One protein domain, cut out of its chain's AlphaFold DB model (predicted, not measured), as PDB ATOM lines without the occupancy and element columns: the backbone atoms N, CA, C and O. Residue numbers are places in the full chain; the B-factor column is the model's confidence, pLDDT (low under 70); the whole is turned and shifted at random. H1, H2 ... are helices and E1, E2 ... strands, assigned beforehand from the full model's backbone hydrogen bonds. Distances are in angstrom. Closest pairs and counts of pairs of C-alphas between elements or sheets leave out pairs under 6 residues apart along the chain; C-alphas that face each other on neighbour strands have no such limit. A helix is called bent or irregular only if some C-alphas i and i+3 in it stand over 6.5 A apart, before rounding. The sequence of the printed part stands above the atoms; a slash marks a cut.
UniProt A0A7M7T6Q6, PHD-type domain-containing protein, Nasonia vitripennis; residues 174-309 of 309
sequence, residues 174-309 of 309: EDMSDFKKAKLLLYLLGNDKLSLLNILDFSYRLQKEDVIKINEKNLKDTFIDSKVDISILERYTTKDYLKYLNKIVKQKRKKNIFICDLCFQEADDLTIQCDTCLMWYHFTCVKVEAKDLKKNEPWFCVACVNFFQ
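What this domain is: This is residues 174 to 309 of the 309 residues of the protein "PHD-type domain-containing protein" of Nasonia vitripennis (UniProt A0A7M7T6Q6). The domain has two lobes: a helical one, residues 174 to 255, in which H5 sits between H1 and the long helix H6, and a smaller one, mostly loops, round the short hairpin of E1 and E2. H2 folds back on H1, H4 packs on the end of H6 on the side towards E2, and the short helices H7 and H8 belong to the loop-rich lobe. The printed part has 136 residues, with named elements in the order H1 H2 H3 H4 H5 H6 E1 E2 H7 H8; the sheet, E1 - E2, is antiparallel. The class is mostly helix, but under half of the residues are in named elements: 60 in helices and 6 in strands. The whole is compact, with a radius of gyration of the C-alphas of 15.5 A and spans of 47 by 34 by 22 A.

How they stand to each other: H1, residues 178 to 188, and H2, residues 193 to 200, form a helical hairpin and touch, the closest C-alphas being those of Tyr 187 and Leu 196, 6.7 A apart, at a tilt of 37 degrees, only just steep. H3, residues 210 to 213, is close to but not clearly touching H6, residues 239 to 255; their closest C-alphas are those of Val 211 and Tyr 241, 6.8 A apart. H4, residues 221 to 224, touches H6 at residues 249 to 253 alone, the C-alphas of Ile 224 and Arg 253 being closest at 5.5 A. H5, residues 230 to 235, touches H1 about perpendicular at 79 degrees, with the C-alphas of Ala 182 and Leu 233 closest at 6.1 A. H5 and H6, a helical hairpin at a shallow tilt of 13 degrees, only just touch, with 3 pairs of C-alphas within 8 A; the closest are those of Glu 234 and Leu 242, 7.0 A apart. E1, residues 271 to 273, and E2, residues 280 to 282, are an antiparallel hairpin with N 272 and O 281 at 2.8 A and N 281 and O 272 at 2.9 A, within hydrogen-bond range. The closest C-alphas of H4 and E2 are those of Asp 221 and Trp 280, 7.6 A apart. H7, residues 283 to 286, and H8, residues 302 to 307, touch no helix. Every O i to N i+4 pair is within hydrogen-bond range in H1, H2 and H8; H6 has 12 of 13, H5 has 0 of 2 but 2 of 3 O i to N i+3 pairs, and H3, H4 and H7 are too short for an i+4 pair.

Where its parts are: H1 begins at C-alpha 178, (-58.168, -4.094, 22.791), and is 15.1 A long. H6 is 25.2 A long and ends at C-alpha 255, (-54.248, -3.802, 50.091). H5 is only just irregular, with C-alphas 232 and 235 6.9 A apart. H8 ends at C-alpha 307, (-41.515, -3.980, 23.624).

The domain as a whole: The C-alphas farthest apart are those of Ser 203 and Lys 291, at 47.4 A. The printed part has no cut and ends at the chain's last residue, 309. The links H6 to E1 and H7 to H8 are long, 15 residues each. The mean pLDDT of the printed part is 89.9; residues 212, 308 and 309 are under 70.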
ATOM      1  N   GLU A 174     -54.791   3.864  27.301       92.12
ATOM      2  CA  GLU A 174     -56.159   4.222  26.919       92.12
ATOM      3  C   GLU A 174     -56.349   4.200  25.399       92.12
ATOM      4  O   GLU A 174     -57.291   3.564  24.918       92.12
ATOM      5  N   ASP A 175     -55.388   4.765  24.665       91.94
ATOM      6  CA  ASP A 175     -55.399   4.872  23.202       91.94
ATOM      7  C   ASP A 175     -55.112   3.542  22.481       91.94
ATOM      8  O   ASP A 175     -55.241   3.440  21.255       91.94
ATOM      9  N   MET A 176     -54.692   2.500  23.206       91.44
ATOM     10  CA  MET A 176     -54.413   1.198  22.604       91.44
ATOM     11  C   MET A 176     -55.688   0.458  22.197       91.44
ATOM     12  O   MET A 176     -56.697   0.455  22.905       91.44
ATOM     13  N   SER A 177     -55.597  -0.286  21.091       93.06
ATOM     14  CA  SER A 177     -56.636  -1.247  20.716       93.06
ATOM     15  C   SER A 177     -56.730  -2.391  21.727       93.06
ATOM     16  O   SER A 177     -55.724  -2.802  22.311       93.06
ATOM     17  N   ASP A 178     -57.920  -2.976  21.867       93.38
ATOM     18  CA  ASP A 178     -58.168  -4.094  22.791       93.38
ATOM     19  C   ASP A 178     -57.223  -5.274  22.554       93.38
ATOM     20  O   ASP A 178     -56.777  -5.919  23.498       93.38
ATOM     21  N   PHE A 179     -56.844  -5.523  21.296       91.94
ATOM     22  CA  PHE A 179     -55.852  -6.542  20.955       91.94
ATOM     23  C   PHE A 179     -54.468  -6.234  21.549       91.94
ATOM     24  O   PHE A 179     -53.829  -7.119  22.117       91.94
ATOM     25  N   LYS A 180     -53.995  -4.981  21.454       91.88
ATOM     26  CA  LYS A 180     -52.713  -4.569  22.051       91.88
ATOM     27  C   LYS A 180     -52.776  -4.609  23.578       91.88
ATOM     28  O   LYS A 180     -51.834  -5.105  24.193       91.88
ATOM     29  N   LYS A 181     -53.892  -4.163  24.171       94.50
ATOM     30  CA  LYS A 181     -54.150  -4.257  25.617       94.50
ATOM     31  C   LYS A 181     -54.104  -5.712  26.082       94.50
ATOM     32  O   LYS A 181     -53.362  -6.031  27.005       94.50
ATOM     33  N   ALA A 182     -54.808  -6.614  25.397       94.25
ATOM     34  CA  ALA A 182     -54.808  -8.037  25.721       94.25
ATOM     35  C   ALA A 182     -53.407  -8.651  25.589       94.25
ATOM     36  O   ALA A 182     -52.953  -9.327  26.507       94.25
ATOM     37  N   LYS A 183     -52.680  -8.360  24.500       92.81
ATOM     38  CA  LYS A 183     -51.288  -8.804  24.308       92.81
ATOM     39  C   LYS A 183     -50.376  -8.353  25.452       92.81
ATOM     40  O   LYS A 183     -49.581  -9.149  25.945       92.81
ATOM     41  N   LEU A 184     -50.492  -7.094  25.870       92.75
ATOM     42  CA  LEU A 184     -49.725  -6.531  26.978       92.75
ATOM     43  C   LEU A 184     -50.068  -7.217  28.307       92.75
ATOM     44  O   LEU A 184     -49.164  -7.658  29.010       92.75
ATOM     45  N   LEU A 185     -51.354  -7.362  28.638       93.56
ATOM     46  CA  LEU A 185     -51.775  -8.038  29.869       93.56
ATOM     47  C   LEU A 185     -51.318  -9.501  29.898       93.56
ATOM     48  O   LEU A 185     -50.799  -9.961  30.911       93.56
ATOM     49  N   LEU A 186     -51.450 -10.227  28.786       92.56
ATOM     50  CA  LEU A 186     -50.975 -11.609  28.673       92.56
ATOM     51  C   LEU A 186     -49.460 -11.712  28.877       92.56
ATOM     52  O   LEU A 186     -49.001 -12.645  29.534       92.56
ATOM     53  N   TYR A 187     -48.688 -10.758  28.360       91.00
ATOM     54  CA  TYR A 187     -47.251 -10.683  28.614       91.00
ATOM     55  C   TYR A 187     -46.946 -10.447  30.105       91.00
ATOM     56  O   TYR A 187     -46.126 -11.153  30.691       91.00
ATOM     57  N   LEU A 188     -47.665  -9.525  30.753       91.12
ATOM     58  CA  LEU A 188     -47.488  -9.191  32.173       91.12
ATOM     59  C   LEU A 188     -47.884 -10.316  33.143       91.12
ATOM     60  O   LEU A 188     -47.455 -10.300  34.295       91.12
ATOM     61  N   LEU A 189     -48.652 -11.311  32.692       90.38
ATOM     62  CA  LEU A 189     -48.927 -12.534  33.459       90.38
ATOM     63  C   LEU A 189     -47.720 -13.488  33.531       90.38
ATOM     64  O   LEU A 189     -47.815 -14.535  34.167       90.38
ATOM     65  N   GLY A 190     -46.589 -13.132  32.914       79.62
ATOM     66  CA  GLY A 190     -45.353 -13.915  32.962       79.62
ATOM     67  C   GLY A 190     -45.288 -15.020  31.910       79.62
ATOM     68  O   GLY A 190     -44.573 -16.003  32.098       79.62
ATOM     69  N   ASN A 191     -46.038 -14.879  30.813       81.56
ATOM     70  CA  ASN A 191     -45.965 -15.808  29.692       81.56
ATOM     71  C   ASN A 191     -44.709 -15.541  28.859       81.56
ATOM     72  O   ASN A 191     -44.395 -14.398  28.518       81.56
ATOM     73  N   ASP A 192     -44.008 -16.609  28.491       84.44
ATOM     74  CA  ASP A 192     -42.918 -16.535  27.529       84.44
ATOM     75  C   ASP A 192     -43.441 -16.157  26.131       84.44
ATOM     76  O   ASP A 192     -44.634 -16.245  25.820       84.44
ATOM     77  N   LYS A 193     -42.524 -15.726  25.260       85.94
ATOM     78  CA  LYS A 193     -42.869 -15.217  23.928       85.94
ATOM     79  C   LYS A 193     -43.587 -16.261  23.059       85.94
ATOM     80  O   LYS A 193     -44.447 -15.873  22.273       85.94
ATOM     81  N   LEU A 194     -43.251 -17.549  23.186       85.00
ATOM     82  CA  LEU A 194     -43.872 -18.615  22.393       85.00
ATOM     83  C   LEU A 194     -45.286 -18.907  22.892       85.00
ATOM     84  O   LEU A 194     -46.220 -18.920  22.091       85.00
ATOM     85  N   SER A 195     -45.465 -19.047  24.207       87.00
ATOM     86  CA  SER A 195     -46.796 -19.205  24.807       87.00
ATOM     87  C   SER A 195     -47.716 -18.041  24.455       87.00
ATOM     88  O   SER A 195     -48.869 -18.258  24.088       87.00
ATOM     89  N   LEU A 196     -47.203 -16.806  24.480       89.19
ATOM     90  CA  LEU A 196     -47.969 -15.625  24.091       89.19
ATOM     91  C   LEU A 196     -48.466 -15.709  22.640       89.19
ATOM     92  O   LEU A 196     -49.630 -15.412  22.391       89.19
ATOM     93  N   LEU A 197     -47.622 -16.128  21.691       89.06
ATOM     94  CA  LEU A 197     -48.027 -16.293  20.288       89.06
ATOM     95  C   LEU A 197     -49.098 -17.378  20.135       89.06
ATOM     96  O   LEU A 197     -50.132 -17.123  19.526       89.06
ATOM     97  N   ASN A 198     -48.915 -18.533  20.779       91.06
ATOM     98  CA  ASN A 198     -49.895 -19.622  20.740       91.06
ATOM     99  C   ASN A 198     -51.261 -19.207  21.309       91.06
ATOM    100  O   ASN A 198     -52.299 -19.645  20.810       91.06
ATOM    101  N   ILE A 199     -51.272 -18.359  22.343       92.06
ATOM    102  CA  ILE A 199     -52.504 -17.811  22.922       92.06
ATOM    103  C   ILE A 199     -53.158 -16.812  21.964       92.06
ATOM    104  O   ILE A 199     -54.369 -16.868  21.748       92.06
ATOM    105  N   LEU A 200     -52.372 -15.903  21.381       92.12
ATOM    106  CA  LEU A 200     -52.878 -14.886  20.455       92.12
ATOM    107  C   LEU A 200     -53.437 -15.497  19.163       92.12
ATOM    108  O   LEU A 200     -54.448 -15.005  18.666       92.12
ATOM    109  N   ASP A 201     -52.835 -16.587  18.685       92.75
ATOM    110  CA  ASP A 201     -53.295 -17.364  17.528       92.75
ATOM    111  C   ASP A 201     -54.417 -18.359  17.886       92.75
ATOM    112  O   ASP A 201     -54.814 -19.180  17.061       92.75
ATOM    113  N   PHE A 202     -54.933 -18.313  19.122       89.44
ATOM    114  CA  PHE A 202     -55.983 -19.194  19.652       89.44
ATOM    115  C   PHE A 202     -55.662 -20.695  19.606       89.44
ATOM    116  O   PHE A 202     -56.551 -21.525  19.810       89.44
ATOM    117  N   SER A 203     -54.396 -21.051  19.389       91.00
ATOM    118  CA  SER A 203     -53.913 -22.435  19.432       91.00
ATOM    119  C   SER A 203     -53.894 -22.976  20.863       91.00
ATOM    120  O   SER A 203     -54.017 -24.179  21.080       91.00
ATOM    121  N   TYR A 204     -53.783 -22.083  21.847       89.44
ATOM    122  CA  TYR A 204     -53.828 -22.406  23.264       89.44
ATOM    123  C   TYR A 204     -54.732 -21.438  24.032       89.44
ATOM    124  O   TYR A 204     -54.843 -20.262  23.691       89.44
ATOM    125  N   ARG A 205     -55.378 -21.930  25.092       90.38
ATOM    126  CA  ARG A 205     -56.173 -21.118  26.023       90.38
ATOM    127  C   ARG A 205     -55.682 -21.364  27.435       90.38
ATOM    128  O   ARG A 205     -55.571 -22.521  27.830       90.38
ATOM    129  N   LEU A 206     -55.476 -20.289  28.190       89.50
ATOM    130  CA  LEU A 206     -54.994 -20.373  29.568       89.50
ATOM    131  C   LEU A 206     -55.992 -21.134  30.451       89.50
ATOM    132  O   LEU A 206     -57.170 -20.756  30.562       89.50
ATOM    133  N   GLN A 207     -55.508 -22.207  31.070       88.31
ATOM    134  CA  GLN A 207     -56.283 -23.096  31.930       88.31
ATOM    135  C   GLN A 207     -55.964 -22.865  33.406       88.31
ATOM    136  O   GLN A 207     -55.066 -22.105  33.767       88.31
ATOM    137  N   LYS A 208     -56.727 -23.514  34.287       81.00
ATOM    138  CA  LYS A 208     -56.586 -23.364  35.740       81.00
ATOM    139  C   LYS A 208     -55.200 -23.799  36.236       81.00
ATOM    140  O   LYS A 208     -54.756 -23.339  37.277       81.00
ATOM    141  N   GLU A 209     -54.506 -24.654  35.506       81.12
ATOM    142  CA  GLU A 209     -53.188 -25.178  35.855       81.12
ATOM    143  C   GLU A 209     -52.094 -24.118  35.654       81.12
ATOM    144  O   GLU A 209     -51.173 -24.016  36.464       81.12
ATOM    145  N   ASP A 210     -52.237 -23.246  34.651       81.31
ATOM    146  CA  ASP A 210     -51.301 -22.135  34.405       81.31
ATOM    147  C   ASP A 210     -51.344 -21.088  35.516       81.31
ATOM    148  O   ASP A 210     -50.374 -20.370  35.767       81.31
ATOM    149  N   VAL A 211     -52.477 -21.028  36.215       71.81
ATOM    150  CA  VAL A 211     -52.716 -20.137  37.346       71.81
ATOM    151  C   VAL A 211     -51.748 -20.390  38.489       71.81
ATOM    152  O   VAL A 211     -51.446 -19.455  39.217       71.81
ATOM    153  N   ILE A 212     -51.231 -21.612  38.656       66.81
ATOM    154  CA  ILE A 212     -50.320 -21.955  39.761       66.81
ATOM    155  C   ILE A 212     -49.076 -21.041  39.756       66.81
ATOM    156  O   ILE A 212     -48.482 -20.778  40.800       66.81
ATOM    157  N   LYS A 213     -48.716 -20.493  38.589       73.38
ATOM    158  CA  LYS A 213     -47.616 -19.530  38.427       73.38
ATOM    159  C   LYS A 213     -47.948 -18.127  38.970       73.38
ATOM    160  O   LYS A 213     -47.043 -17.333  39.236       73.38
ATOM    161  N   ILE A 214     -49.229 -17.808  39.142       81.12
ATOM    162  CA  ILE A 214     -49.736 -16.483  39.504       81.12
ATOM    163  C   ILE A 214     -50.236 -16.501  40.948       81.12
ATOM    164  O   ILE A 214     -51.237 -17.125  41.283       81.12
ATOM    165  N   ASN A 215     -49.559 -15.729  41.793       81.44
ATOM    166  CA  ASN A 215     -49.916 -15.519  43.194       81.44
ATOM    167  C   ASN A 215     -50.110 -14.026  43.475       81.44
ATOM    168  O   ASN A 215     -49.637 -13.186  42.709       81.44
ATOM    169  N   GLU A 216     -50.715 -13.681  44.620       80.12
ATOM    170  CA  GLU A 216     -50.877 -12.281  45.064       80.12
ATOM    171  C   GLU A 216     -49.562 -11.483  45.038       80.12
ATOM    172  O   GLU A 216     -49.571 -10.292  44.740       80.12
ATOM    173  N   LYS A 217     -48.436 -12.148  45.334       81.06
ATOM    174  CA  LYS A 217     -47.094 -11.546  45.353       81.06
ATOM    175  C   LYS A 217     -46.483 -11.350  43.962       81.06
ATOM    176  O   LYS A 217     -45.656 -10.469  43.795       81.06
ATOM    177  N   ASN A 218     -46.849 -12.193  42.994       85.88
ATOM    178  CA  ASN A 218     -46.243 -12.199  41.656       85.88
ATOM    179  C   ASN A 218     -47.076 -11.413  40.633       85.88
ATOM    180  O   ASN A 218     -46.559 -10.940  39.626       85.88
ATOM    181  N   LEU A 219     -48.381 -11.268  40.881       90.38
ATOM    182  CA  LEU A 219     -49.246 -10.493  40.006       90.38
ATOM    183  C   LEU A 219     -48.731  -9.052  39.922       90.38
ATOM    184  O   LEU A 219     -48.445  -8.449  40.951       90.38
ATOM    185  N   LYS A 220     -48.633  -8.495  38.718       92.12
ATOM    186  CA  LYS A 220     -48.191  -7.113  38.491       92.12
ATOM    187  C   LYS A 220     -49.260  -6.090  38.891       92.12
ATOM    188  O   LYS A 220     -50.448  -6.411  38.942       92.12
ATOM    189  N   ASP A 221     -48.850  -4.866  39.211       92.31
ATOM    190  CA  ASP A 221     -49.759  -3.821  39.711       92.31
ATOM    191  C   ASP A 221     -50.693  -3.256  38.647       92.31
ATOM    192  O   ASP A 221     -51.782  -2.801  38.987       92.31
ATOM    193  N   THR A 222     -50.334  -3.396  37.367       93.69
ATOM    194  CA  THR A 222     -51.185  -3.057  36.219       93.69
ATOM    195  C   THR A 222     -52.619  -3.556  36.392       93.69
ATOM    196  O   THR A 222     -53.562  -2.836  36.101       93.69
ATOM    197  N   PHE A 223     -52.813  -4.772  36.913       93.50
ATOM    198  CA  PHE A 223     -54.144  -5.375  37.060       93.50
ATOM    199  C   PHE A 223     -55.016  -4.732  38.147       93.50
ATOM    200  O   PHE A 223     -56.219  -4.986  38.199       93.50
ATOM    201  N   ILE A 224     -54.424  -3.954  39.053       92.62
ATOM    202  CA  ILE A 224     -55.151  -3.258  40.118       92.62
ATOM    203  C   ILE A 224     -55.754  -1.958  39.584       92.62
ATOM    204  O   ILE A 224     -56.819  -1.560  40.070       92.62
ATOM    205  N   ASP A 225     -55.100  -1.350  38.590       93.00
ATOM    206  CA  ASP A 225     -55.434  -0.044  38.035       93.00
ATOM    207  C   ASP A 225     -56.887   0.023  37.538       93.00
ATOM    208  O   ASP A 225     -57.445  -0.936  37.002       93.00
ATOM    209  N   SER A 226     -57.514   1.180  37.745       90.94
ATOM    210  CA  SER A 226     -58.892   1.454  37.335       90.94
ATOM    211  C   SER A 226     -59.103   1.435  35.820       90.94
ATOM    212  O   SER A 226     -60.203   1.127  35.367       90.94
ATOM    213  N   LYS A 227     -58.058   1.738  35.042       92.62
ATOM    214  CA  LYS A 227     -58.102   1.820  33.579       92.62
ATOM    215  C   LYS A 227     -58.114   0.445  32.912       92.62
ATOM    216  O   LYS A 227     -58.437   0.343  31.729       92.62
ATOM    217  N   VAL A 228     -57.738  -0.607  33.641       94.25
ATOM    218  CA  VAL A 228     -57.597  -1.957  33.092       94.25
ATOM    219  C   VAL A 228     -58.916  -2.707  33.156       94.25
ATOM    220  O   VAL A 228     -59.415  -3.044  34.230       94.25
ATOM    221  N   ASP A 229     -59.433  -3.049  31.978       93.25
ATOM    222  CA  ASP A 229     -60.526  -4.001  31.841       93.25
ATOM    223  C   ASP A 229     -59.975  -5.423  31.653       93.25
ATOM    224  O   ASP A 229     -59.290  -5.731  30.677       93.25
ATOM    225  N   ILE A 230     -60.281  -6.306  32.604       93.12
ATOM    226  CA  ILE A 230     -59.846  -7.708  32.597       93.12
ATOM    227  C   ILE A 230     -60.725  -8.550  31.658       93.12
ATOM    228  O   ILE A 230     -60.276  -9.596  31.181       93.12
ATOM    229  N   SER A 231     -61.943  -8.102  31.333       92.94
ATOM    230  CA  SER A 231     -62.854  -8.835  30.445       92.94
ATOM    231  C   SER A 231     -62.307  -8.998  29.028       92.94
ATOM    232  O   SER A 231     -62.643  -9.969  28.350       92.94
ATOM    233  N   ILE A 232     -61.358  -8.159  28.594       94.12
ATOM    234  CA  ILE A 232     -60.676  -8.331  27.300       94.12
ATOM    235  C   ILE A 232     -59.946  -9.684  27.185       94.12
ATOM    236  O   ILE A 232     -59.723 -10.186  26.081       94.12
ATOM    237  N   LEU A 233     -59.592 -10.305  28.318       93.38
ATOM    238  CA  LEU A 233     -58.915 -11.602  28.373       93.38
ATOM    239  C   LEU A 233     -59.866 -12.800  28.236       93.38
ATOM    240  O   LEU A 233     -59.395 -13.928  28.077       93.38
ATOM    241  N   GLU A 234     -61.186 -12.593  28.241       93.25
ATOM    242  CA  GLU A 234     -62.187 -13.664  28.104       93.25
ATOM    243  C   GLU A 234     -61.992 -14.499  26.835       93.25
ATOM    244  O   GLU A 234     -62.229 -15.706  26.824       93.25
ATOM    245  N   ARG A 235     -61.506 -13.876  25.756       92.38
ATOM    246  CA  ARG A 235     -61.274 -14.565  24.478       92.38
ATOM    247  C   ARG A 235     -60.086 -15.528  24.523       92.38
ATOM    248  O   ARG A 235     -60.090 -16.500  23.770       92.38
ATOM    249  N   TYR A 236     -59.125 -15.285  25.411       92.94
ATOM    250  CA  TYR A 236     -57.833 -15.979  25.490       92.94
ATOM    251  C   TYR A 236     -57.733 -16.961  26.664       92.94
ATOM    252  O   TYR A 236     -56.821 -17.784  26.730       92.94
ATOM    253  N   THR A 237     -58.670 -16.878  27.603       92.62
ATOM    254  CA  THR A 237     -58.638 -17.616  28.865       92.62
ATOM    255  C   THR A 237     -59.864 -18.512  29.006       92.62
ATOM    256  O   THR A 237     -60.875 -18.354  28.319       92.62
ATOM    257  N   THR A 238     -59.773 -19.499  29.892       93.62
ATOM    258  CA  THR A 238     -60.945 -20.248  30.361       93.62
ATOM    259  C   THR A 238     -61.729 -19.434  31.398       93.62
ATOM    260  O   THR A 238     -61.179 -18.585  32.101       93.62
ATOM    261  N   LYS A 239     -63.033 -19.711  31.542       92.56
ATOM    262  CA  LYS A 239     -63.884 -19.011  32.526       92.56
ATOM    263  C   LYS A 239     -63.385 -19.191  33.964       92.56
ATOM    264  O   LYS A 239     -63.443 -18.254  34.759       92.56
ATOM    265  N   ASP A 240     -62.868 -20.376  34.286       91.19
ATOM    266  CA  ASP A 240     -62.335 -20.684  35.615       91.19
ATOM    267  C   ASP A 240     -61.062 -19.893  35.921       91.19
ATOM    268  O   ASP A 240     -60.931 -19.344  37.019       91.19
ATOM    269  N   TYR A 241     -60.170 -19.762  34.932       91.38
ATOM    270  CA  TYR A 241     -58.980 -18.917  35.021       91.38
ATOM    271  C   TYR A 241     -59.362 -17.471  35.337       91.38
ATOM    272  O   TYR A 241     -58.870 -16.881  36.299       91.38
ATOM    273  N   LEU A 242     -60.302 -16.913  34.573       91.94
ATOM    274  CA  LEU A 242     -60.727 -15.527  34.729       91.94
ATOM    275  C   LEU A 242     -61.379 -15.269  36.093       91.94
ATOM    276  O   LEU A 242     -61.125 -14.242  36.729       91.94
ATOM    277  N   LYS A 243     -62.201 -16.208  36.576       92.19
ATOM    278  CA  LYS A 243     -62.817 -16.129  37.908       92.19
ATOM    279  C   LYS A 243     -61.757 -16.082  39.006       92.19
ATOM    280  O   LYS A 243     -61.892 -15.314  39.960       92.19
ATOM    281  N   TYR A 244     -60.703 -16.883  38.870       90.88
ATOM    282  CA  TYR A 244     -59.598 -16.889  39.818       90.88
ATOM    283  C   TYR A 244     -58.740 -15.621  39.728       90.88
ATOM    284  O   TYR A 244     -58.467 -15.008  40.759       90.88
ATOM    285  N   LEU A 245     -58.380 -15.172  38.520       92.06
ATOM    286  CA  LEU A 245     -57.621 -13.934  38.316       92.06
ATOM    287  C   LEU A 245     -58.335 -12.744  38.968       92.06
ATOM    288  O   LEU A 245     -57.737 -12.005  39.746       92.06
ATOM    289  N   ASN A 246     -59.647 -12.623  38.753       92.75
ATOM    290  CA  ASN A 246     -60.465 -11.602  39.402       92.75
ATOM    291  C   ASN A 246     -60.458 -11.704  40.935       92.75
ATOM    292  O   ASN A 246     -60.517 -10.680  41.616       92.75
ATOM    293  N   LYS A 247     -60.388 -12.914  41.505       92.12
ATOM    294  CA  LYS A 247     -60.277 -13.102  42.959       92.12
ATOM    295  C   LYS A 247     -58.960 -12.523  43.485       92.12
ATOM    296  O   LYS A 247     -59.008 -11.743  44.436       92.12
ATOM    297  N   ILE A 248     -57.832 -12.839  42.843       91.69
ATOM    298  CA  ILE A 248     -56.517 -12.296  43.227       91.69
ATOM    299  C   ILE A 248     -56.490 -10.778  43.064       91.69
ATOM    300  O   ILE A 248     -56.079 -10.074  43.984       91.69
ATOM    301  N   VAL A 249     -56.966 -10.257  41.931       93.12
ATOM    302  CA  VAL A 249     -57.005  -8.807  41.684       93.12
ATOM    303  C   VAL A 249     -57.805  -8.094  42.769       93.12
ATOM    304  O   VAL A 249     -57.341  -7.100  43.321       93.12
ATOM    305  N   LYS A 250     -58.969  -8.631  43.151       92.62
ATOM    306  CA  LYS A 250     -59.772  -8.083  44.253       92.62
ATOM    307  C   LYS A 250     -59.024  -8.110  45.586       92.62
ATOM    308  O   LYS A 250     -59.103  -7.140  46.331       92.62
ATOM    309  N   GLN A 251     -58.315  -9.194  45.904       91.56
ATOM    310  CA  GLN A 251     -57.511  -9.283  47.130       91.56
ATOM    311  C   GLN A 251     -56.377  -8.256  47.137       91.56
ATOM    312  O   GLN A 251     -56.159  -7.588  48.146       91.56
ATOM    313  N   LYS A 252     -55.702  -8.079  46.002       91.88
ATOM    314  CA  LYS A 252     -54.603  -7.124  45.869       91.88
ATOM    315  C   LYS A 252     -55.089  -5.673  45.924       91.88
ATOM    316  O   LYS A 252     -54.515  -4.864  46.647       91.88
ATOM    317  N   ARG A 253     -56.221  -5.372  45.280       91.50
ATOM    318  CA  ARG A 253     -56.876  -4.055  45.331       91.50
ATOM    319  C   ARG A 253     -57.271  -3.639  46.750       91.50
ATOM    320  O   ARG A 253     -57.204  -2.461  47.062       91.50
ATOM    321  N   LYS A 254     -57.631  -4.588  47.626       91.62
ATOM    322  CA  LYS A 254     -57.921  -4.289  49.044       91.62
ATOM    323  C   LYS A 254     -56.700  -3.799  49.822       91.62
ATOM    324  O   LYS A 254     -56.870  -3.019  50.749       91.62
ATOM    325  N   LYS A 255     -55.498  -4.270  49.473       89.81
ATOM    326  CA  LYS A 255     -54.248  -3.802  50.091       89.81
ATOM    327  C   LYS A 255     -53.903  -2.395  49.602       89.81
ATOM    328  O   LYS A 255     -53.440  -1.593  50.395       89.81
ATOM    329  N   ASN A 256     -54.191  -2.108  48.328       88.12
ATOM    330  CA  ASN A 256     -53.947  -0.815  47.682       88.12
ATOM    331  C   ASN A 256     -52.495  -0.323  47.836       88.12
ATOM    332  O   ASN A 256     -52.240   0.861  48.035       88.12
ATOM    333  N   ILE A 257     -51.551  -1.264  47.773       90.12
ATOM    334  CA  ILE A 257     -50.111  -1.004  47.808       90.12
ATOM    335  C   ILE A 257     -49.587  -1.213  46.391       90.12
ATOM    336  O   ILE A 257     -49.818  -2.272  45.800       90.12
ATOM    337  N   PHE A 258     -48.885  -0.207  45.878       93.06
ATOM    338  CA  PHE A 258     -48.150  -0.268  44.620       93.06
ATOM    339  C   PHE A 258     -46.667  -0.486  44.912       93.06
ATOM    340  O   PHE A 258     -46.160  -0.058  45.945       93.06
ATOM    341  N   ILE A 259     -45.980  -1.177  44.018       93.94
ATOM    342  CA  ILE A 259     -44.606  -1.634  44.158       93.94
ATOM    343  C   ILE A 259     -43.851  -1.250  42.888       93.94
ATOM    344  O   ILE A 259     -44.304  -1.475  41.765       93.94
ATOM    345  N   CYS A 260     -42.656  -0.696  43.068       95.31
ATOM    346  CA  CYS A 260     -41.754  -0.407  41.967       95.31
ATOM    347  C   CYS A 260     -41.286  -1.701  41.289       95.31
ATOM    348  O   CYS A 260     -40.723  -2.587  41.934       95.31
ATOM    349  N   ASP A 261     -41.452  -1.793  39.969       93.06
ATOM    350  CA  ASP A 261     -41.137  -3.012  39.208       93.06
ATOM    351  C   ASP A 261     -39.628  -3.320  39.118       93.06
ATOM    352  O   ASP A 261     -39.242  -4.421  38.732       93.06
ATOM    353  N   LEU A 262     -38.765  -2.357  39.468       94.19
ATOM    354  CA  LEU A 262     -37.306  -2.506  39.404       94.19
ATOM    355  C   LEU A 262     -36.681  -2.901  40.745       94.19
ATOM    356  O   LEU A 262     -35.816  -3.773  40.776       94.19
ATOM    357  N   CYS A 263     -37.083  -2.260  41.845       95.00
ATOM    358  CA  CYS A 263     -36.503  -2.512  43.171       95.00
ATOM    359  C   CYS A 263     -37.402  -3.351  44.089       95.00
ATOM    360  O   CYS A 263     -36.953  -3.758  45.158       95.00
ATOM    361  N   PHE A 264     -38.649  -3.614  43.684       93.19
ATOM    362  CA  PHE A 264     -39.653  -4.355  44.454       93.19
ATOM    363  C   PHE A 264     -39.984  -3.751  45.830       93.19
ATOM    364  O   PHE A 264     -40.486  -4.451  46.709       93.19
ATOM    365  N   GLN A 265     -39.727  -2.454  46.015       94.44
ATOM    366  CA  GLN A 265     -40.132  -1.689  47.197       94.44
ATOM    367  C   GLN A 265     -41.429  -0.924  46.926       94.44
ATOM    368  O   GLN A 265     -41.767  -0.662  45.770       94.44
ATOM    369  N   GLU A 266     -42.151  -0.576  47.989       94.50
ATOM    370  CA  GLU A 266     -43.416   0.156  47.899       94.50
ATOM    371  C   GLU A 266     -43.241   1.515  47.212       94.50
ATOM    372  O   GLU A 266     -42.192   2.161  47.303       94.50
ATOM    373  N   ALA A 267     -44.277   1.927  46.488       92.81
ATOM    374  CA  ALA A 267     -44.323   3.223  45.846       92.81
ATOM    375  C   ALA A 267     -44.444   4.339  46.891       92.81
ATOM    376  O   ALA A 267     -45.222   4.234  47.839       92.81
ATOM    377  N   ASP A 268     -43.680   5.406  46.692       92.06
ATOM    378  CA  ASP A 268     -43.669   6.610  47.517       92.06
ATOM    379  C   ASP A 268     -44.049   7.849  46.683       92.06
ATOM    380  O   ASP A 268     -44.449   7.743  45.519       92.06
ATOM    381  N   ASP A 269     -43.902   9.038  47.270       90.19
ATOM    382  CA  ASP A 269     -44.195  10.318  46.613       90.19
ATOM    383  C   ASP A 269     -43.294  10.601  45.391       90.19
ATOM    384  O   ASP A 269     -43.626  11.448  44.561       90.19
ATOM    385  N   LEU A 270     -42.158   9.906  45.262       93.38
ATOM    386  CA  LEU A 270     -41.191  10.042  44.169       93.38
ATOM    387  C   LEU A 270     -41.278   8.854  43.207       93.38
ATOM    388  O   LEU A 270     -40.264   8.326  42.729       93.38
ATOM    389  N   THR A 271     -42.507   8.453  42.892       94.81
ATOM    390  CA  THR A 271     -42.793   7.440  41.883       94.81
ATOM    391  C   THR A 271     -43.536   7.990  40.679       94.81
ATOM    392  O   THR A 271     -44.292   8.955  40.751       94.81
ATOM    393  N   ILE A 272     -43.290   7.360  39.535       95.06
ATOM    394  CA  ILE A 272     -43.971   7.617  38.272       95.06
ATOM    395  C   ILE A 272     -44.621   6.335  37.770       95.06
ATOM    396  O   ILE A 272     -44.053   5.244  37.876       95.06
ATOM    397  N   GLN A 273     -45.811   6.475  37.197       95.50
ATOM    398  CA  GLN A 273     -46.500   5.401  36.505       95.50
ATOM    399  C   GLN A 273     -46.201   5.475  35.003       95.50
ATOM    400  O   GLN A 273     -46.234   6.546  34.406       95.50
ATOM    401  N   CYS A 274     -45.913   4.335  34.376       95.31
ATOM    402  CA  CYS A 274     -45.795   4.246  32.921       95.31
ATOM    403  C   CYS A 274     -47.172   4.351  32.260       95.31
ATOM    404  O   CYS A 274     -48.037   3.523  32.536       95.31
ATOM    405  N   ASP A 275     -47.346   5.264  31.308       95.06
ATOM    406  CA  ASP A 275     -48.623   5.447  30.609       95.06
ATOM    407  C   ASP A 275     -49.003   4.269  29.707       95.06
ATOM    408  O   ASP A 275     -50.165   4.130  29.343       95.06
ATOM    409  N   THR A 276     -48.054   3.393  29.365       94.50
ATOM    410  CA  THR A 276     -48.304   2.200  28.543       94.50
ATOM    411  C   THR A 276     -48.656   0.973  29.378       94.50
ATOM    412  O   THR A 276     -49.672   0.333  29.133       94.50
ATOM    413  N   CYS A 277     -47.792   0.579  30.319       95.19
ATOM    414  CA  CYS A 277     -47.985  -0.647  31.101       95.19
ATOM    415  C   CYS A 277     -48.627  -0.424  32.464       95.19
ATOM    416  O   CYS A 277     -48.931  -1.405  33.136       95.19
ATOM    417  N   LEU A 278     -48.827   0.828  32.879       95.69
ATOM    418  CA  LEU A 278     -49.419   1.209  34.164       95.69
ATOM    419  C   LEU A 278     -48.648   0.691  35.392       95.69
ATOM    420  O   LEU A 278     -49.174   0.688  36.504       95.69
ATOM    421  N   MET A 279     -47.397   0.265  35.204       95.25
ATOM    422  CA  MET A 279     -46.491  -0.111  36.290       95.25
ATOM    423  C   MET A 279     -45.859   1.124  36.923       95.25
ATOM    424  O   MET A 279     -45.624   2.125  36.240       95.25
ATOM    425  N   TRP A 280     -45.550   1.015  38.212       96.12
ATOM    426  CA  TRP A 280     -44.945   2.071  39.016       96.12
ATOM    427  C   TRP A 280     -43.427   1.917  39.098       96.12
ATOM    428  O   TRP A 280     -42.899   0.802  39.109       96.12
ATOM    429  N   TYR A 281     -42.727   3.049  39.158       96.50
ATOM    430  CA  TYR A 281     -41.270   3.123  39.204       96.50
ATOM    431  C   TYR A 281     -40.812   4.293  40.074       96.50
ATOM    432  O   TYR A 281     -41.304   5.404  39.903       96.50
ATOM    433  N   HIS A 282     -39.825   4.093  40.951       96.44
ATOM    434  CA  HIS A 282     -39.165   5.216  41.630       96.44
ATOM    435  C   HIS A 282     -38.336   6.033  40.648       96.44
ATOM    436  O   HIS A 282     -37.639   5.474  39.797       96.44
ATOM    437  N   PHE A 283     -38.334   7.350  40.829       95.44
ATOM    438  CA  PHE A 283     -37.552   8.298  40.031       95.44
ATOM    439  C   PHE A 283     -36.067   7.920  39.998       95.44
ATOM    440  O   PHE A 283     -35.439   7.912  38.940       95.44
ATOM    441  N   THR A 284     -35.522   7.500  41.141       95.44
ATOM    442  CA  THR A 284     -34.136   7.031  41.276       95.44
ATOM    443  C   THR A 284     -33.873   5.742  40.496       95.44
ATOM    444  O   THR A 284     -32.821   5.612  39.870       95.44
ATOM    445  N   CYS A 285     -34.830   4.808  40.470       95.44
ATOM    446  CA  CYS A 285     -34.707   3.548  39.736       95.44
ATOM    447  C   CYS A 285     -34.684   3.757  38.218       95.44
ATOM    448  O   CYS A 285     -33.978   3.034  37.517       95.44
ATOM    449  N   VAL A 286     -35.425   4.747  37.710       94.00
ATOM    450  CA  VAL A 286     -35.470   5.075  36.273       94.00
ATOM    451  C   VAL A 286     -34.590   6.263  35.879       94.00
ATOM    452  O   VAL A 286     -34.545   6.609  34.702       94.00
ATOM    453  N   LYS A 287     -33.845   6.841  36.831       92.25
ATOM    454  CA  LYS A 287     -32.953   8.001  36.642       92.25
ATOM    455  C   LYS A 287     -33.665   9.205  36.015       92.25
ATOM    456  O   LYS A 287     -33.129   9.846  35.115       92.25
ATOM    457  N   VAL A 288     -34.877   9.479  36.484       90.00
ATOM    458  CA  VAL A 288     -35.686  10.631  36.072       90.00
ATOM    459  C   VAL A 288     -35.707  11.633  37.214       90.00
ATOM    460  O   VAL A 288     -35.894  11.247  38.365       90.00
ATOM    461  N   GLU A 289     -35.537  12.917  36.915       88.75
ATOM    462  CA  GLU A 289     -35.750  13.976  37.896       88.75
ATOM    463  C   GLU A 289     -37.127  14.622  37.705       88.75
ATOM    464  O   GLU A 289     -37.626  14.746  36.587       88.75
ATOM    465  N   ALA A 290     -37.737  15.102  38.794       83.62
ATOM    466  CA  ALA A 290     -39.061  15.733  38.757       83.62
ATOM    467  C   ALA A 290     -39.146  16.907  37.763       83.62
ATOM    468  O   ALA A 290     -40.188  17.152  37.166       83.62
ATOM    469  N   LYS A 291     -38.032  17.624  37.583       84.19
ATOM    470  CA  LYS A 291     -37.914  18.769  36.671       84.19
ATOM    471  C   LYS A 291     -37.960  18.379  35.189       84.19
ATOM    472  O   LYS A 291     -38.295  19.220  34.361       84.19
ATOM    473  N   ASP A 292     -37.614  17.132  34.864       83.19
ATOM    474  CA  ASP A 292     -37.566  16.634  33.486       83.19
ATOM    475  C   ASP A 292     -38.957  16.208  32.996       83.19
ATOM    476  O   ASP A 292     -39.202  16.099  31.793       83.19
ATOM    477  N   LEU A 293     -39.886  15.993  33.930       85.94
ATOM    478  CA  LEU A 293     -41.262  15.628  33.642       85.94
ATOM    479  C   LEU A 293     -42.059  16.872  33.263       85.94
ATOM    480  O   LEU A 293     -42.378  17.724  34.099       85.94
ATOM    481  N   LYS A 294     -42.419  16.978  31.983       85.19
ATOM    482  CA  LYS A 294     -43.347  18.017  31.548       85.19
ATOM    483  C   LYS A 294     -44.752  17.668  32.014       85.19
ATOM    484  O   LYS A 294     -45.232  16.549  31.849       85.19
ATOM    485  N   LYS A 295     -45.441  18.668  32.559       77.12
ATOM    486  CA  LYS A 295     -46.844  18.538  32.950       77.12
ATOM    487  C   LYS A 295     -47.670  18.122  31.722       77.12
ATOM    488  O   LYS A 295     -47.634  18.817  30.710       77.12
ATOM    489  N   ASN A 296     -48.421  17.029  31.847       81.31
ATOM    490  CA  ASN A 296     -49.295  16.444  30.816       81.31
ATOM    491  C   ASN A 296     -48.592  15.752  29.631       81.31
ATOM    492  O   ASN A 296     -49.264  15.432  28.652       81.31
ATOM    493  N   GLU A 297     -47.279  15.522  29.681       89.25
ATOM    494  CA  GLU A 297     -46.607  14.678  28.686       89.25
ATOM    495  C   GLU A 297     -46.570  13.229  29.194       89.25
ATOM    496  O   GLU A 297     -46.205  13.021  30.355       89.25
ATOM    497  N   PRO A 298     -46.960  12.233  28.375       91.56
ATOM    498  CA  PRO A 298     -46.923  10.848  28.806       91.56
ATOM    499  C   PRO A 298     -45.481  10.391  29.022       91.56
ATOM    500  O   PRO A 298     -44.572  10.741  28.264       91.56
ATOM    501  N   TRP A 299     -45.282   9.562  30.037       93.56
ATOM    502  CA  TRP A 299     -44.008   8.941  30.339       93.56
ATOM    503  C   TRP A 299     -44.069   7.433  30.101       93.56
ATOM    504  O   TRP A 299     -44.989   6.729  30.521       93.56
ATOM    505  N   PHE A 300     -43.036   6.911  29.441       93.25
ATOM    506  CA  PHE A 300     -42.941   5.501  29.087       93.25
ATOM    507  C   PHE A 300     -41.690   4.877  29.693       93.25
ATOM    508  O   PHE A 300     -40.582   5.392  29.538       93.25
ATOM    509  N   CYS A 301     -41.849   3.718  30.329       93.00
ATOM    510  CA  CYS A 301     -40.709   2.964  30.827       93.00
ATOM    511  C   CYS A 301     -39.907   2.338  29.673       93.00
ATOM    512  O   CYS A 301     -40.435   2.043  28.596       93.00
ATOM    513  N   VAL A 302     -38.626   2.062  29.928       90.06
ATOM    514  CA  VAL A 302     -37.699   1.473  28.943       90.06
ATOM    515  C   VAL A 302     -38.228   0.150  28.378       90.06
ATOM    516  O   VAL A 302     -38.078  -0.123  27.188       90.06
ATOM    517  N   ALA A 303     -38.894  -0.658  29.210       89.69
ATOM    518  CA  ALA A 303     -39.489  -1.915  28.773       89.69
ATOM    519  C   ALA A 303     -40.563  -1.691  27.699       89.69
ATOM    520  O   ALA A 303     -40.552  -2.380  26.685       89.69
ATOM    521  N   CYS A 304     -41.446  -0.701  27.864       90.62
ATOM    522  CA  CYS A 304     -42.479  -0.391  26.876       90.62
ATOM    523  C   CYS A 304     -41.900   0.199  25.591       90.62
ATOM    524  O   CYS A 304     -42.313  -0.205  24.505       90.62
ATOM    525  N   VAL A 305     -40.909   1.087  25.710       87.88
ATOM    526  CA  VAL A 305     -40.214   1.659  24.547       87.88
ATOM    527  C   VAL A 305     -39.581   0.561  23.686       87.88
ATOM    528  O   VAL A 305     -39.632   0.646  22.461       87.88
ATOM    529  N   ASN A 306     -39.050  -0.497  24.308       83.50
ATOM    530  CA  ASN A 306     -38.440  -1.626  23.601       83.50
ATOM    531  C   ASN A 306     -39.450  -2.702  23.164       83.50
ATOM    532  O   ASN A 306     -39.240  -3.355  22.149       83.50
ATOM    533  N   PHE A 307     -40.537  -2.918  23.908       75.88
ATOM    534  CA  PHE A 307     -41.515  -3.980  23.624       75.88
ATOM    535  C   PHE A 307     -42.335  -3.728  22.351       75.88
ATOM    536  O   PHE A 307     -42.801  -4.676  21.718       75.88
ATOM    537  N   PHE A 308     -42.530  -2.459  21.986       66.81
ATOM    538  CA  PHE A 308     -43.257  -2.056  20.779       66.81
ATOM    539  C   PHE A 308     -42.341  -1.713  19.584       66.81
ATOM    540  O   PHE A 308     -42.846  -1.171  18.599       66.81
ATOM    541  N   GLN A 309     -41.036  -2.032  19.655       57.41
ATOM    542  CA  GLN A 309     -40.121  -2.069  18.495       57.41
ATOM    543  C   GLN A 309     -40.385  -3.290  17.610       57.41
ATOM    544  O   GLN A 309     -40.300  -3.124  16.372       57.41
TER     545      GLN A 309